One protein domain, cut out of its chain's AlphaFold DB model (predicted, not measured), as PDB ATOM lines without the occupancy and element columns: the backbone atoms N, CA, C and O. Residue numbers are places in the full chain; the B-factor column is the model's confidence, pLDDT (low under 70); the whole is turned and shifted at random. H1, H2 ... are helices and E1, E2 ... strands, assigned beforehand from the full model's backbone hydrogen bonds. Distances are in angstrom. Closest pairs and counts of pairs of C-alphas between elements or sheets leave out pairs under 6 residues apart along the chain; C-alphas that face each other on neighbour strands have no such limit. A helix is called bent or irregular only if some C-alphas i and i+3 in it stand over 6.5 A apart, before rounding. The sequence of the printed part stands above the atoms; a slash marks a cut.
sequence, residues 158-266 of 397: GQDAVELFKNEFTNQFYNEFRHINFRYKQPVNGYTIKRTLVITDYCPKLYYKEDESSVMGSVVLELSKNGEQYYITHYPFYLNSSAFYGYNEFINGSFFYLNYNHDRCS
ATOM      1  N   GLY A 158      26.427   1.622  34.470       36.69
ATOM      2  CA  GLY A 158      27.523   0.657  34.267       36.69
ATOM      3  C   GLY A 158      27.253  -0.494  33.281       36.69
ATOM      4  O   GLY A 158      28.203  -1.105  32.794       36.69
ATOM      5  N   GLN A 159      25.992  -0.777  32.931       39.66
ATOM      6  CA  GLN A 159      25.636  -1.750  31.886       39.66
ATOM      7  C   GLN A 159      25.837  -1.199  30.464       39.66
ATOM      8  O   GLN A 159      26.262  -1.938  29.573       39.66
ATOM      9  N   ASP A 160      25.641   0.106  30.267       44.88
ATOM     10  CA  ASP A 160      25.916   0.781  28.994       44.88
ATOM     11  C   ASP A 160      27.417   0.718  28.674       44.88
ATOM     12  O   ASP A 160      27.814   0.516  27.527       44.88
ATOM     13  N   ALA A 161      28.268   0.764  29.708       41.47
ATOM     14  CA  ALA A 161      29.708   0.545  29.593       41.47
ATOM     15  C   ALA A 161      30.050  -0.795  28.919       41.47
ATOM     16  O   ALA A 161      30.962  -0.840  28.099       41.47
ATOM     17  N   VAL A 162      29.306  -1.874  29.206       41.97
ATOM     18  CA  VAL A 162      29.567  -3.214  28.647       41.97
ATOM     19  C   VAL A 162      29.330  -3.244  27.137       41.97
ATOM     20  O   VAL A 162      30.117  -3.824  26.389       41.97
ATOM     21  N   GLU A 163      28.220  -2.659  26.685       44.62
ATOM     22  CA  GLU A 163      27.831  -2.665  25.271       44.62
ATOM     23  C   GLU A 163      28.759  -1.767  24.447       44.62
ATOM     24  O   GLU A 163      29.173  -2.132  23.344       44.62
ATOM     25  N   LEU A 164      29.202  -0.654  25.037       45.59
ATOM     26  CA  LEU A 164      30.249   0.197  24.477       45.59
ATOM     27  C   LEU A 164      31.591  -0.534  24.390       45.59
ATOM     28  O   LEU A 164      32.351  -0.270  23.456       45.59
ATOM     29  N   PHE A 165      31.903  -1.424  25.343       48.84
ATOM     30  CA  PHE A 165      33.146  -2.217  25.405       48.84
ATOM     31  C   PHE A 165      33.271  -3.259  24.321       48.84
ATOM     32  O   PHE A 165      34.376  -3.530  23.857       48.84
ATOM     33  N   LYS A 166      32.144  -3.828  23.907       49.34
ATOM     34  CA  LYS A 166      32.101  -4.884  22.897       49.34
ATOM     35  C   LYS A 166      32.237  -4.354  21.466       49.34
ATOM     36  O   LYS A 166      32.476  -5.145  20.560       49.34
ATOM     37  N   ASN A 167      32.103  -3.043  21.249       45.16
ATOM     38  CA  ASN A 167      32.201  -2.418  19.931       45.16
ATOM     39  C   ASN A 167      33.479  -1.568  19.806       45.16
ATOM     40  O   ASN A 167      33.666  -0.594  20.525       45.16
ATOM     41  N   GLU A 168      34.344  -1.859  18.831       40.12
ATOM     42  CA  GLU A 168      35.518  -1.012  18.533       40.12
ATOM     43  C   GLU A 168      35.130   0.371  17.951       40.12
ATOM     44  O   GLU A 168      35.931   1.305  17.928       40.12
ATOM     45  N   PHE A 169      33.875   0.534  17.511       33.22
ATOM     46  CA  PHE A 169      33.343   1.755  16.886       33.22
ATOM     47  C   PHE A 169      32.905   2.861  17.868       33.22
ATOM     48  O   PHE A 169      32.562   3.961  17.430       33.22
ATOM     49  N   THR A 170      32.906   2.618  19.180       43.19
ATOM     50  CA  THR A 170      32.299   3.504  20.200       43.19
ATOM     51  C   THR A 170      33.280   4.447  20.904       43.19
ATOM     52  O   THR A 170      32.908   5.089  21.882       43.19
ATOM     53  N   ASN A 171      34.495   4.637  20.372       41.50
ATOM     54  CA  ASN A 171      35.514   5.567  20.900       41.50
ATOM     55  C   ASN A 171      35.021   7.011  21.135       41.50
ATOM     56  O   ASN A 171      35.557   7.706  21.993       41.50
ATOM     57  N   GLN A 172      33.997   7.474  20.413       42.56
ATOM     58  CA  GLN A 172      33.470   8.836  20.567       42.56
ATOM     59  C   GLN A 172      32.614   9.021  21.833       42.56
ATOM     60  O   GLN A 172      32.567  10.117  22.377       42.56
ATOM     61  N   PHE A 173      31.984   7.951  22.319       40.22
ATOM     62  CA  PHE A 173      31.065   7.969  23.458       40.22
ATOM     63  C   PHE A 173      31.803   7.848  24.801       40.22
ATOM     64  O   PHE A 173      31.440   8.494  25.777       40.22
ATOM     65  N   TYR A 174      32.899   7.078  24.844       43.00
ATOM     66  CA  TYR A 174      33.766   6.962  26.027       43.00
ATOM     67  C   TYR A 174      34.299   8.301  26.529       43.00
ATOM     68  O   TYR A 174      34.427   8.506  27.733       43.00
ATOM     69  N   ASN A 175      34.579   9.222  25.609       49.34
ATOM     70  CA  ASN A 175      35.110  10.543  25.933       49.34
ATOM     71  C   ASN A 175      34.101  11.435  26.675       49.34
ATOM     72  O   ASN A 175      34.490  12.474  27.204       49.34
ATOM     73  N   GLU A 176      32.823  11.049  26.732       52.69
ATOM     74  CA  GLU A 176      31.794  11.795  27.456       52.69
ATOM     75  C   GLU A 176      31.737  11.450  28.955       52.69
ATOM     76  O   GLU A 176      31.148  12.220  29.724       52.69
ATOM     77  N   PHE A 177      32.368  10.349  29.386       59.12
ATOM     78  CA  PHE A 177      32.458   9.935  30.792       59.12
ATOM     79  C   PHE A 177      33.797  10.308  31.389       59.12
ATOM     80  O   PHE A 177      34.835  10.185  30.737       59.12
ATOM     81  N   ARG A 178      33.780  10.699  32.667       69.88
ATOM     82  CA  ARG A 178      34.989  10.644  33.476       69.88
ATOM     83  C   ARG A 178      35.342   9.174  33.661       69.88
ATOM     84  O   ARG A 178      34.528   8.365  34.103       69.88
ATOM     85  N   HIS A 179      36.534   8.816  33.228       74.88
ATOM     86  CA  HIS A 179      36.979   7.443  33.270       74.88
ATOM     87  C   HIS A 179      38.489   7.359  33.392       74.88
ATOM     88  O   HIS A 179      39.220   8.276  33.021       74.88
ATOM     89  N   ILE A 180      38.957   6.217  33.868       78.94
ATOM     90  CA  ILE A 180      40.363   5.844  33.817       78.94
ATOM     91  C   ILE A 180      40.494   4.423  33.293       78.94
ATOM     92  O   ILE A 180      39.582   3.605  33.422       78.94
ATOM     93  N   ASN A 181      41.651   4.123  32.721       83.62
ATOM     94  CA  ASN A 181      41.994   2.787  32.274       83.62
ATOM     95  C   ASN A 181      43.194   2.292  33.069       83.62
ATOM     96  O   ASN A 181      44.163   3.027  33.225       83.62
ATOM     97  N   PHE A 182      43.197   1.037  33.500       84.00
ATOM     98  CA  PHE A 182      44.419   0.423  34.004       84.00
ATOM     99  C   PHE A 182      44.600  -1.013  33.531       84.00
ATOM    100  O   PHE A 182      43.654  -1.693  33.133       84.00
ATOM    101  N   ARG A 183      45.858  -1.450  33.531       86.62
ATOM    102  CA  ARG A 183      46.288  -2.818  33.236       86.62
ATOM    103  C   ARG A 183      47.349  -3.232  34.240       86.62
ATOM    104  O   ARG A 183      48.122  -2.393  34.700       86.62
ATOM    105  N   TYR A 184      47.425  -4.523  34.528       88.12
ATOM    106  CA  TYR A 184      48.532  -5.069  35.303       88.12
ATOM    107  C   TYR A 184      49.685  -5.470  34.380       88.12
ATOM    108  O   TYR A 184      49.464  -6.017  33.301       88.12
ATOM    109  N   LYS A 185      50.924  -5.182  34.795       88.75
ATOM    110  CA  LYS A 185      52.143  -5.481  34.020       88.75
ATOM    111  C   LYS A 185      52.419  -6.981  33.877       88.75
ATOM    112  O   LYS A 185      53.171  -7.382  32.993       88.75
ATOM    113  N   GLN A 186      51.809  -7.789  34.734       90.19
ATOM    114  CA  GLN A 186      51.908  -9.241  34.765       90.19
ATOM    115  C   GLN A 186      50.506  -9.866  34.820       90.19
ATOM    116  O   GLN A 186      49.569  -9.203  35.282       90.19
ATOM    117  N   PRO A 187      50.352 -11.130  34.384       91.50
ATOM    118  CA  PRO A 187      49.124 -11.877  34.601       91.50
ATOM    119  C   PRO A 187      48.770 -11.964  36.091       91.50
ATOM    120  O   PRO A 187      49.654 -12.055  36.943       91.50
ATOM    121  N   VAL A 188      47.476 -11.972  36.395       91.56
ATOM    122  CA  VAL A 188      46.922 -12.137  37.743       91.56
ATOM    123  C   VAL A 188      46.160 -13.455  37.757       91.56
ATOM    124  O   VAL A 188      45.248 -13.635  36.957       91.56
ATOM    125  N   ASN A 189      46.572 -14.406  38.595       91.88
ATOM    126  CA  ASN A 189      46.007 -15.763  38.620       91.88
ATOM    127  C   ASN A 189      45.946 -16.455  37.226       91.88
ATOM    128  O   ASN A 189      44.968 -17.088  36.808       91.88
ATOM    129  N   GLY A 190      46.996 -16.257  36.423       92.38
ATOM    130  CA  GLY A 190      47.067 -16.751  35.043       92.38
ATOM    131  C   GLY A 190      46.164 -16.016  34.040       92.38
ATOM    132  O   GLY A 190      46.242 -16.308  32.848       92.38
ATOM    133  N   TYR A 191      45.351 -15.048  34.475       93.06
ATOM    134  CA  TYR A 191      44.600 -14.163  33.590       93.06
ATOM    135  C   TYR A 191      45.460 -12.980  33.157       93.06
ATOM    136  O   TYR A 191      46.021 -12.249  33.973       93.06
ATOM    137  N   THR A 192      45.516 -12.737  31.855       91.81
ATOM    138  CA  THR A 192      45.996 -11.459  31.331       91.81
ATOM    139  C   THR A 192      44.872 -10.439  31.456       91.81
ATOM    140  O   THR A 192      43.824 -10.591  30.821       91.81
ATOM    141  N   ILE A 193      45.098  -9.400  32.264       89.06
ATOM    142  CA  ILE A 193      44.172  -8.277  32.442       89.06
ATOM    143  C   ILE A 193      44.344  -7.327  31.259       89.06
ATOM    144  O   ILE A 193      45.227  -6.466  31.247       89.06
ATOM    145  N   LYS A 194      43.531  -7.526  30.220       79.69
ATOM    146  CA  LYS A 194      43.642  -6.778  28.967       79.69
ATOM    147  C   LYS A 194      43.179  -5.345  29.115       79.69
ATOM    148  O   LYS A 194      43.726  -4.479  28.444       79.69
ATOM    149  N   ARG A 195      42.189  -5.062  29.954       76.62
ATOM    150  CA  ARG A 195      41.728  -3.698  30.218       76.62
ATOM    151  C   ARG A 195      40.853  -3.687  31.459       76.62
ATOM    152  O   ARG A 195      39.950  -4.506  31.573       76.62
ATOM    153  N   THR A 196      41.072  -2.706  32.318       83.94
ATOM    154  CA  THR A 196      40.095  -2.301  33.323       83.94
ATOM    155  C   THR A 196      39.694  -0.869  33.022       83.94
ATOM    156  O   THR A 196      40.546   0.014  33.095       83.94
ATOM    157  N   LEU A 197      38.440  -0.627  32.644       81.06
ATOM    158  CA  LEU A 197      37.886   0.727  32.597       81.06
ATOM    159  C   LEU A 197      37.091   0.945  33.866       81.06
ATOM    160  O   LEU A 197      36.186   0.170  34.170       81.06
ATOM    161  N   VAL A 198      37.394   2.034  34.548       79.00
ATOM    162  CA  VAL A 198      36.574   2.524  35.645       79.00
ATOM    163  C   VAL A 198      35.912   3.798  35.170       79.00
ATOM    164  O   VAL A 198      36.601   4.759  34.833       79.00
ATOM    165  N   ILE A 199      34.588   3.779  35.106       73.62
ATOM    166  CA  ILE A 199      33.755   4.954  34.871       73.62
ATOM    167  C   ILE A 199      33.364   5.492  36.235       73.62
ATOM    168  O   ILE A 199      32.839   4.753  37.062       73.62
ATOM    169  N   THR A 200      33.627   6.763  36.481       65.44
ATOM    170  CA  THR A 200      33.365   7.389  37.773       65.44
ATOM    171  C   THR A 200      32.899   8.816  37.564       65.44
ATOM    172  O   THR A 200      33.321   9.473  36.618       65.44
ATOM    173  N   ASP A 201      32.058   9.322  38.457       58.53
ATOM    174  CA  ASP A 201      31.603  10.711  38.407       58.53
ATOM    175  C   ASP A 201      32.683  11.686  38.913       58.53
ATOM    176  O   ASP A 201      32.647  12.890  38.629       58.53
ATOM    177  N   TYR A 202      33.713  11.172  39.594       60.03
ATOM    178  CA  TYR A 202      34.779  11.966  40.190       60.03
ATOM    179  C   TYR A 202      36.144  11.266  40.122       60.03
ATOM    180  O   TYR A 202      36.292  10.109  40.492       60.03
ATOM    181  N   CYS A 203      37.172  12.000  39.693       58.09
ATOM    182  CA  CYS A 203      38.561  11.548  39.737       58.09
ATOM    183  C   CYS A 203      39.259  12.218  40.932       58.09
ATOM    184  O   CYS A 203      39.603  13.400  40.823       58.09
ATOM    185  N   PRO A 204      39.469  11.526  42.069       56.94
ATOM    186  CA  PRO A 204      40.178  12.125  43.186       56.94
ATOM    187  C   PRO A 204      41.615  12.454  42.818       56.94
ATOM    188  O   PRO A 204      42.272  11.777  42.022       56.94
ATOM    189  N   LYS A 205      42.139  13.496  43.456       56.47
ATOM    190  CA  LYS A 205      43.582  13.689  43.491       56.47
ATOM    191  C   LYS A 205      44.184  12.576  44.344       56.47
ATOM    192  O   LYS A 205      43.732  12.354  45.465       56.47
ATOM    193  N   LEU A 206      45.203  11.902  43.813       58.75
ATOM    194  CA  LEU A 206      45.964  10.860  44.504       58.75
ATOM    195  C   LEU A 206      46.915  11.523  45.511       58.75
ATOM    196  O   LEU A 206      48.136  11.475  45.379       58.75
ATOM    197  N   TYR A 207      46.362  12.236  46.492       49.62
ATOM    198  CA  TYR A 207      47.174  12.774  47.566       49.62
ATOM    199  C   TYR A 207      47.572  11.628  48.482       49.62
ATOM    200  O   TYR A 207      46.732  11.015  49.131       49.62
ATOM    201  N   TYR A 208      48.876  11.371  48.540       47.25
ATOM    202  CA  TYR A 208      49.478  10.580  49.601       47.25
ATOM    203  C   TYR A 208      49.026  11.110  50.956       47.25
ATOM    204  O   TYR A 208      49.423  12.204  51.360       47.25
ATOM    205  N   LYS A 209      48.233  10.300  51.640       43.56
ATOM    206  CA  LYS A 209      48.179  10.130  53.088       43.56
ATOM    207  C   LYS A 209      47.397   8.852  53.339       43.56
ATOM    208  O   LYS A 209      46.692   8.385  52.459       43.56
ATOM    209  N   GLU A 210      47.615   8.272  54.497       43.88
ATOM    210  CA  GLU A 210      47.227   6.929  54.941       43.88
ATOM    211  C   GLU A 210      45.706   6.646  54.949       43.88
ATOM    212  O   GLU A 210      45.280   5.648  55.517       43.88
ATOM    213  N   ASP A 211      44.902   7.487  54.294       46.09
ATOM    214  CA  ASP A 211      43.473   7.317  54.077       46.09
ATOM    215  C   ASP A 211      43.238   6.611  52.736       46.09
ATOM    216  O   ASP A 211      43.541   7.134  51.658       46.09
ATOM    217  N   GLU A 212      42.676   5.407  52.814       53.06
ATOM    218  CA  GLU A 212      42.215   4.589  51.693       53.06
ATOM    219  C   GLU A 212      41.071   5.294  50.945       53.06
ATOM    220  O   GLU A 212      39.903   4.931  51.041       53.06
ATOM    221  N   SER A 213      41.383   6.342  50.180       55.34
ATOM    222  CA  SER A 213      40.381   6.967  49.322       55.34
ATOM    223  C   SER A 213      40.003   5.975  48.223       55.34
ATOM    224  O   SER A 213      40.845   5.553  47.420       55.34
ATOM    225  N   SER A 214      38.740   5.559  48.224       62.97
ATOM    226  CA  SER A 214      38.188   4.654  47.232       62.97
ATOM    227  C   SER A 214      37.396   5.445  46.195       62.97
ATOM    228  O   SER A 214      36.529   6.258  46.520       62.97
ATOM    229  N   VAL A 215      37.720   5.255  44.914       66.44
ATOM    230  CA  VAL A 215      36.935   5.874  43.836       66.44
ATOM    231  C   VAL A 215      35.749   4.976  43.558       66.44
ATOM    232  O   VAL A 215      35.935   3.886  43.016       66.44
ATOM    233  N   MET A 216      34.550   5.420  43.931       71.12
ATOM    234  CA  MET A 216      33.323   4.725  43.564       71.12
ATOM    235  C   MET A 216      33.035   4.942  42.075       71.12
ATOM    236  O   MET A 216      33.121   6.056  41.550       71.12
ATOM    237  N   GLY A 217      32.687   3.870  41.382       72.50
ATOM    238  CA  GLY A 217      32.343   3.921  39.973       72.50
ATOM    239  C   GLY A 217      31.711   2.634  39.477       72.50
ATOM    240  O   GLY A 217      31.333   1.765  40.251       72.50
ATOM    241  N   SER A 218      31.602   2.510  38.162       76.69
ATOM    242  CA  SER A 218      31.330   1.247  37.481       76.69
ATOM    243  C   SER A 218      32.626   0.727  36.880       76.69
ATOM    244  O   SER A 218      33.364   1.493  36.259       76.69
ATOM    245  N   VAL A 219      32.895  -0.569  37.017       80.12
ATOM    246  CA  VAL A 219      34.042  -1.204  36.362       80.12
ATOM    247  C   VAL A 219      33.596  -2.085  35.212       80.12
ATOM    248  O   VAL A 219      32.590  -2.790  35.298       80.12
ATOM    249  N   VAL A 220      34.402  -2.080  34.157       81.62
ATOM    250  CA  VAL A 220      34.419  -3.127  33.143       81.62
ATOM    251  C   VAL A 220      35.811  -3.738  33.123       81.62
ATOM    252  O   VAL A 220      36.805  -3.045  32.884       81.62
ATOM    253  N   LEU A 221      35.871  -5.037  33.388       85.81
ATOM    254  CA  LEU A 221      37.091  -5.825  33.452       85.81
ATOM    255  C   LEU A 221      37.126  -6.810  32.281       85.81
ATOM    256  O   LEU A 221      36.240  -7.653  32.137       85.81
ATOM    257  N   GLU A 222      38.163  -6.698  31.455       85.12
ATOM    258  CA  GLU A 222      38.452  -7.601  30.345       85.12
ATOM    259  C   GLU A 222      39.610  -8.529  30.723       85.12
ATOM    260  O   GLU A 222      40.756  -8.099  30.915       85.12
ATOM    261  N   LEU A 223      39.301  -9.821  30.791       88.75
ATOM    262  CA  LEU A 223      40.227 -10.884  31.159       88.75
ATOM    263  C   LEU A 223      40.439 -11.830  29.984       88.75
ATOM    264  O   LEU A 223      39.537 -12.069  29.183       88.75
ATOM    265  N   SER A 224      41.618 -12.440  29.916       89.38
ATOM    266  CA  SER A 224      41.839 -13.581  29.027       89.38
ATOM    267  C   SER A 224      42.760 -14.619  29.645       89.38
ATOM    268  O   SER A 224      43.729 -14.263  30.316       89.38
ATOM    269  N   LYS A 225      42.461 -15.897  29.414       91.94
ATOM    270  CA  LYS A 225      43.247 -17.045  29.885       91.94
ATOM    271  C   LYS A 225      43.077 -18.182  28.881       91.94
ATOM    272  O   LYS A 225      41.968 -18.442  28.435       91.94
ATOM    273  N   ASN A 226      44.178 -18.815  28.475       91.12
ATOM    274  CA  ASN A 226      44.182 -19.956  27.543       91.12
ATOM    275  C   ASN A 226      43.413 -19.736  26.218       91.12
ATOM    276  O   ASN A 226      42.829 -20.666  25.675       91.12
ATOM    277  N   GLY A 227      43.411 -18.509  25.687       85.31
ATOM    278  CA  GLY A 227      42.699 -18.161  24.449       85.31
ATOM    279  C   GLY A 227      41.217 -17.808  24.632       85.31
ATOM    280  O   GLY A 227      40.615 -17.267  23.705       85.31
ATOM    281  N   GLU A 228      40.649 -18.025  25.820       87.31
ATOM    282  CA  GLU A 228      39.301 -17.575  26.174       87.31
ATOM    283  C   GLU A 228      39.309 -16.114  26.643       87.31
ATOM    284  O   GLU A 228      40.313 -15.612  27.166       87.31
ATOM    285  N   GLN A 229      38.188 -15.418  26.432       84.75
ATOM    286  CA  GLN A 229      37.990 -14.024  26.833       84.75
ATOM    287  C   GLN A 229      36.754 -13.894  27.716       84.75
ATOM    288  O   GLN A 229      35.710 -14.476  27.418       84.75
ATOM    289  N   TYR A 230      36.869 -13.080  28.761       83.25
ATOM    290  CA  TYR A 230      35.803 -12.844  29.726       83.25
ATOM    291  C   TYR A 230      35.615 -11.348  29.951       83.25
ATOM    292  O   TYR A 230      36.583 -10.584  29.985       83.25
ATOM    293  N   TYR A 231      34.359 -10.957  30.142       80.38
ATOM    294  CA  TYR A 231      33.963  -9.587  30.431       80.38
ATOM    295  C   TYR A 231      33.140  -9.582  31.708       80.38
ATOM    296  O   TYR A 231      32.088 -10.219  31.765       80.38
ATOM    297  N   ILE A 232      33.610  -8.857  32.718       80.75
ATOM    298  CA  ILE A 232      32.882  -8.662  33.971       80.75
ATOM    299  C   ILE A 232      32.547  -7.192  34.102       80.75
ATOM    300  O   ILE A 232      33.396  -6.329  33.876       80.75
ATOM    301  N   THR A 233      31.314  -6.918  34.506       77.62
ATOM    302  CA  THR A 233      30.878  -5.572  34.858       77.62
ATOM    303  C   THR A 233      30.308  -5.553  36.246       77.62
ATOM    304  O   THR A 233      29.552  -6.455  36.616       77.62
ATOM    305  N   HIS A 234      30.680  -4.530  37.002       78.00
ATOM    306  CA  HIS A 234      30.321  -4.448  38.401       78.00
ATOM    307  C   HIS A 234      30.077  -3.008  38.842       78.00
ATOM    308  O   HIS A 234      30.777  -2.084  38.418       78.00
ATOM    309  N   TYR A 235      29.055  -2.848  39.678       74.94
ATOM    310  CA  TYR A 235      28.674  -1.602  40.319       74.94
ATOM    311  C   TYR A 235      28.028  -1.909  41.684       74.94
ATOM    312  O   TYR A 235      27.211  -2.832  41.757       74.94
ATOM    313  N   PRO A 236      28.329  -1.119  42.730       70.69
ATOM    314  CA  PRO A 236      29.401  -0.118  42.767       70.69
ATOM    315  C   PRO A 236      30.778  -0.791  42.683       70.69
ATOM    316  O   PRO A 236      30.929  -1.932  43.069       70.69
ATOM    317  N   PHE A 237      31.794  -0.128  42.153       79.06
ATOM    318  CA  PHE A 237      33.176  -0.600  42.182       79.06
ATOM    319  C   PHE A 237      34.026   0.429  42.902       79.06
ATOM    320  O   PHE A 237      33.961   1.612  42.573       79.06
ATOM    321  N   TYR A 238      34.833  -0.032  43.850       78.19
ATOM    322  CA  TYR A 238      35.683   0.815  44.668       78.19
ATOM    323  C   TYR A 238      37.133   0.621  44.274       78.19
ATOM    324  O   TYR A 238      37.755  -0.402  44.550       78.19
ATOM    325  N   LEU A 239      37.682   1.630  43.612       79.50
ATOM    326  CA  LEU A 239      39.075   1.616  43.223       79.50
ATOM    327  C   LEU A 239      39.959   1.968  44.420       79.50
ATOM    328  O   LEU A 239      39.930   3.099  44.897       79.50
ATOM    329  N   ASN A 240      40.787   1.024  44.851       80.25
ATOM    330  CA  ASN A 240      41.805   1.256  45.870       80.25
ATOM    331  C   ASN A 240      42.926   2.147  45.302       80.25
ATOM    332  O   ASN A 240      43.717   1.713  44.458       80.25
ATOM    333  N   SER A 241      43.011   3.388  45.784       75.38
ATOM    334  CA  SER A 241      44.036   4.359  45.380       75.38
ATOM    335  C   SER A 241      45.469   3.905  45.683       75.38
ATOM    336  O   SER A 241      46.388   4.279  44.953       75.38
ATOM    337  N   SER A 242      45.687   3.030  46.673       77.00
ATOM    338  CA  SER A 242      47.018   2.495  46.996       77.00
ATOM    339  C   SER A 242      47.619   1.637  45.871       77.00
ATOM    340  O   SER A 242      48.846   1.549  45.754       77.00
ATOM    341  N   ALA A 243      46.785   1.082  44.979       79.56
ATOM    342  CA  ALA A 243      47.235   0.387  43.772       79.56
ATOM    343  C   ALA A 243      47.984   1.318  42.798       79.56
ATOM    344  O   ALA A 243      48.782   0.852  41.984       79.56
ATOM    345  N   PHE A 244      47.746   2.630  42.894       78.88
ATOM    346  CA  PHE A 244      48.297   3.672  42.025       78.88
ATOM    347  C   PHE A 244      49.482   4.398  42.669       78.88
ATOM    348  O   PHE A 244      49.817   5.514  42.274       78.88
ATOM    349  N   TYR A 245      50.148   3.762  43.638       74.88
ATOM    350  CA  TYR A 245      51.385   4.271  44.227       74.88
ATOM    351  C   TYR A 245      52.382   4.684  43.127       74.88
ATOM    352  O   TYR A 245      52.749   3.879  42.268       74.88
ATOM    353  N   GLY A 246      52.830   5.941  43.162       74.56
ATOM    354  CA  GLY A 246      53.710   6.533  42.146       74.56
ATOM    355  C   GLY A 246      53.004   7.309  41.027       74.56
ATOM    356  O   GLY A 246      53.688   7.880  40.179       74.56
ATOM    357  N   TYR A 247      51.670   7.375  41.026       75.75
ATOM    358  CA  TYR A 247      50.897   8.295  40.192       75.75
ATOM    359  C   TYR A 247      50.398   9.483  41.023       75.75
ATOM    360  O   TYR A 247      49.965   9.316  42.158       75.75
ATOM    361  N   ASN A 248      50.461  10.688  40.451       67.75
ATOM    362  CA  ASN A 248      50.173  11.930  41.182       67.75
ATOM    363  C   ASN A 248      48.690  12.335  41.141       67.75
ATOM    364  O   ASN A 248      48.200  12.994  42.054       67.75
ATOM    365  N   GLU A 249      47.968  11.976  40.079       70.00
ATOM    366  CA  GLU A 249      46.560  12.335  39.904       70.00
ATOM    367  C   GLU A 249      45.843  11.398  38.927       70.00
ATOM    368  O   GLU A 249      46.448  10.862  37.993       70.00
ATOM    369  N   PHE A 250      44.535  11.227  39.131       72.38
ATOM    370  CA  PHE A 250      43.662  10.608  38.143       72.38
ATOM    371  C   PHE A 250      43.283  11.627  37.068       72.38
ATOM    372  O   PHE A 250      42.453  12.509  37.282       72.38
ATOM    373  N   ILE A 251      43.875  11.485  35.884       72.81
ATOM    374  CA  ILE A 251      43.529  12.295  34.711       72.81
ATOM    375  C   ILE A 251      42.436  11.565  33.928       72.81
ATOM    376  O   ILE A 251      42.568  10.374  33.642       72.81
ATOM    377  N   ASN A 252      41.361  12.262  33.559       73.25
ATOM    378  CA  ASN A 252      40.303  11.671  32.740       73.25
ATOM    379  C   ASN A 252      40.873  11.069  31.438       73.25
ATOM    380  O   ASN A 252      41.640  11.720  30.732       73.25
ATOM    381  N   GLY A 253      40.496   9.832  31.126       70.50
ATOM    382  CA  GLY A 253      40.934   9.084  29.948       70.50
ATOM    383  C   GLY A 253      42.346   8.506  30.024       70.50
ATOM    384  O   GLY A 253      42.791   7.862  29.074       70.50
ATOM    385  N   SER A 254      43.063   8.697  31.134       75.88
ATOM    386  CA  SER A 254      44.434   8.201  31.267       75.88
ATOM    387  C   SER A 254      44.519   6.674  31.357       75.88
ATOM    388  O   SER A 254      43.553   5.980  31.692       75.88
ATOM    389  N   PHE A 255      45.703   6.155  31.019       82.31
ATOM    390  CA  PHE A 255      46.051   4.740  31.078       82.31
ATOM    391  C   PHE A 255      47.154   4.510  32.111       82.31
ATOM    392  O   PHE A 255      48.252   5.055  31.996       82.31
ATOM    393  N   PHE A 256      46.873   3.652  33.085       82.62
ATOM    394  CA  PHE A 256      47.781   3.271  34.158       82.62
ATOM    395  C   PHE A 256      48.293   1.841  33.968       82.62
ATOM    396  O   PHE A 256      47.577   0.952  33.499       82.62
ATOM    397  N   TYR A 257      49.539   1.604  34.372       86.81
ATOM    398  CA  TYR A 257      50.186   0.296  34.305       86.81
ATOM    399  C   TYR A 257      50.676  -0.086  35.697       86.81
ATOM    400  O   TYR A 257      51.684   0.432  36.181       86.81
ATOM    401  N   LEU A 258      49.957  -0.999  36.338       86.44
ATOM    402  CA  LEU A 258      50.105  -1.312  37.752       86.44
ATOM    403  C   LEU A 258      50.885  -2.613  37.960       86.44
ATOM    404  O   LEU A 258      50.820  -3.541  37.151       86.44
ATOM    405  N   ASN A 259      51.596  -2.705  39.080       86.94
ATOM    406  CA  ASN A 259      52.060  -3.990  39.598       86.94
ATOM    407  C   ASN A 259      50.948  -4.573  40.471       86.94
ATOM    408  O   ASN A 259      50.341  -3.850  41.258       86.94
ATOM    409  N   TYR A 260      50.664  -5.863  40.325       88.12
ATOM    410  CA  TYR A 260      49.646  -6.518  41.135       88.12
ATOM    411  C   TYR A 260      50.210  -6.757  42.528       88.12
ATOM    412  O   TYR A 260      51.329  -7.247  42.683       88.12
ATOM    413  N   ASN A 261      49.430  -6.389  43.531       85.44
ATOM    414  CA  ASN A 261      49.716  -6.638  44.928       85.44
ATOM    415  C   ASN A 261      48.389  -7.016  45.573       85.44
ATOM    416  O   ASN A 261      47.469  -6.200  45.577       85.44
ATOM    417  N   HIS A 262      48.315  -8.251  46.062       83.00
ATOM    418  CA  HIS A 262      47.105  -8.831  46.631       83.00
ATOM    419  C   HIS A 262      46.483  -7.928  47.711       83.00
ATOM    420  O   HIS A 262      45.295  -7.639  47.663       83.00
ATOM    421  N   ASP A 263      47.301  -7.358  48.596       80.12
ATOM    422  CA  ASP A 263      46.828  -6.575  49.745       80.12
ATOM    423  C   ASP A 263      46.393  -5.144  49.383       80.12
ATOM    424  O   ASP A 263      45.803  -4.439  50.196       80.12
ATOM    425  N   ARG A 264      46.712  -4.678  48.168       76.81
ATOM    426  CA  ARG A 264      46.499  -3.286  47.724       76.81
ATOM    427  C   ARG A 264      45.687  -3.171  46.439       76.81
ATOM    428  O   ARG A 264      45.669  -2.116  45.807       76.81
ATOM    429  N   CYS A 265      45.056  -4.253  45.999       81.69
ATOM    430  CA  CYS A 265      44.285  -4.281  44.763       81.69
ATOM    431  C   CYS A 265      42.782  -4.155  45.033       81.69
ATOM    432  O   CYS A 265      42.282  -4.471  46.105       81.69
ATOM    433  N   SER A 266      42.046  -3.650  44.044       84.06
ATOM    434  CA  SER A 266      40.578  -3.535  44.121       84.06
ATOM    435  C   SER A 266      39.876  -4.861  43.835       84.06
ATOM    436  O   SER A 266      38.678  -5.004  44.075       84.06
TER     437      SER A 266
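AT A GLANCE: This is residues 158 to 266 of the 397 residues of an uncharacterized protein of Parabacteroides distasonis (UniProt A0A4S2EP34). A twisted sheet of five strands makes the body, and its long hairpin of E3 and E4 bends sharply partway along. H1 packs on one face of the sheet over E3, H2 follows at a corner with residues 167 to 172 sticking out, and the short H3 lies at the end of E4. The printed part has 109 residues with three named helices and five named strands, in the order H1 H2 E1 E2 E3 E4 H3 E5, class mixed. The sheet, order E4 E3 E2 E1 E5, is mixed: E1 to E4 form a meander, each strand the antiparallel neighbour of the one before, and E5 is parallel to E1. The whole is compact, with a radius of gyration of the C-alphas of 13.7 A and spans of 38 by 33 by 21 A.

HOW THE PARTS SIT: H1, residues 158 to 166, is on the sheet at a height of 8.8 A, over E3, residues 214 to 225; the closest C-alphas of the two are those of Gly 158 and Ser 218, 5.0 A apart. On the local plane it stands at 31 degrees to E3, only just slantwise to the strands. H2, residues 168 to 174, is not on the sheet; it and H1 touch only at the corner, and only just, with 3 pairs of C-alphas within 8 A, the closest being Leu 164 and Thr 170 at 5.8 A. H2 is irregular: C-alphas 169 and 172 are 8.0 A apart. E1, residues 179 to 184, and E2, residues 192 to 199, form an antiparallel hairpin with N 182 and O 196 at 2.9 A. E2 and E3 form another, with N 220 and O 197 at 2.9 A. E3 and E4, residues 228 to 240, form a third, with N 221 and O 232 at 2.8 A; E3 bends by 87 degrees at residue 217 and E4 by 99 degrees at residue 236. E5, residues 255 to 258, is an edge strand parallel to E1, with N 256 and O 181 at 2.8 A. Of the O i to N i+4 pairs, 3 of 5 in H1 and 0 of 3 in H2 are within hydrogen-bond range, beside 1 of 4 O i to N i+3 pairs in H2; H3, residues 241 to 244, is too short for an i+4 pair.

IN THESE COORDINATES: H1 begins at C-alpha 158 (27.523, 0.657, 34.267) and is 13.5 A long; H2 is 11.1 A. E1 measures 17.2 A, E2 20.8 A, E3 28.2 A and E4 27.4 A, while H3 measures 5.5 A. E5 measures 9.9 A and ends at C-alpha 258 (50.105, -1.312, 37.752).

THE WHOLE: The two C-alphas farthest apart, Phe 169 and Glu 210, are 40.8 A from each other. The printed part has no cut; the link from E2 to E3, residues 200 to 213, is long. Mean pLDDT of the printed part is 70.7, and residues 158 to 178, 200 to 215 and 248 are under 70.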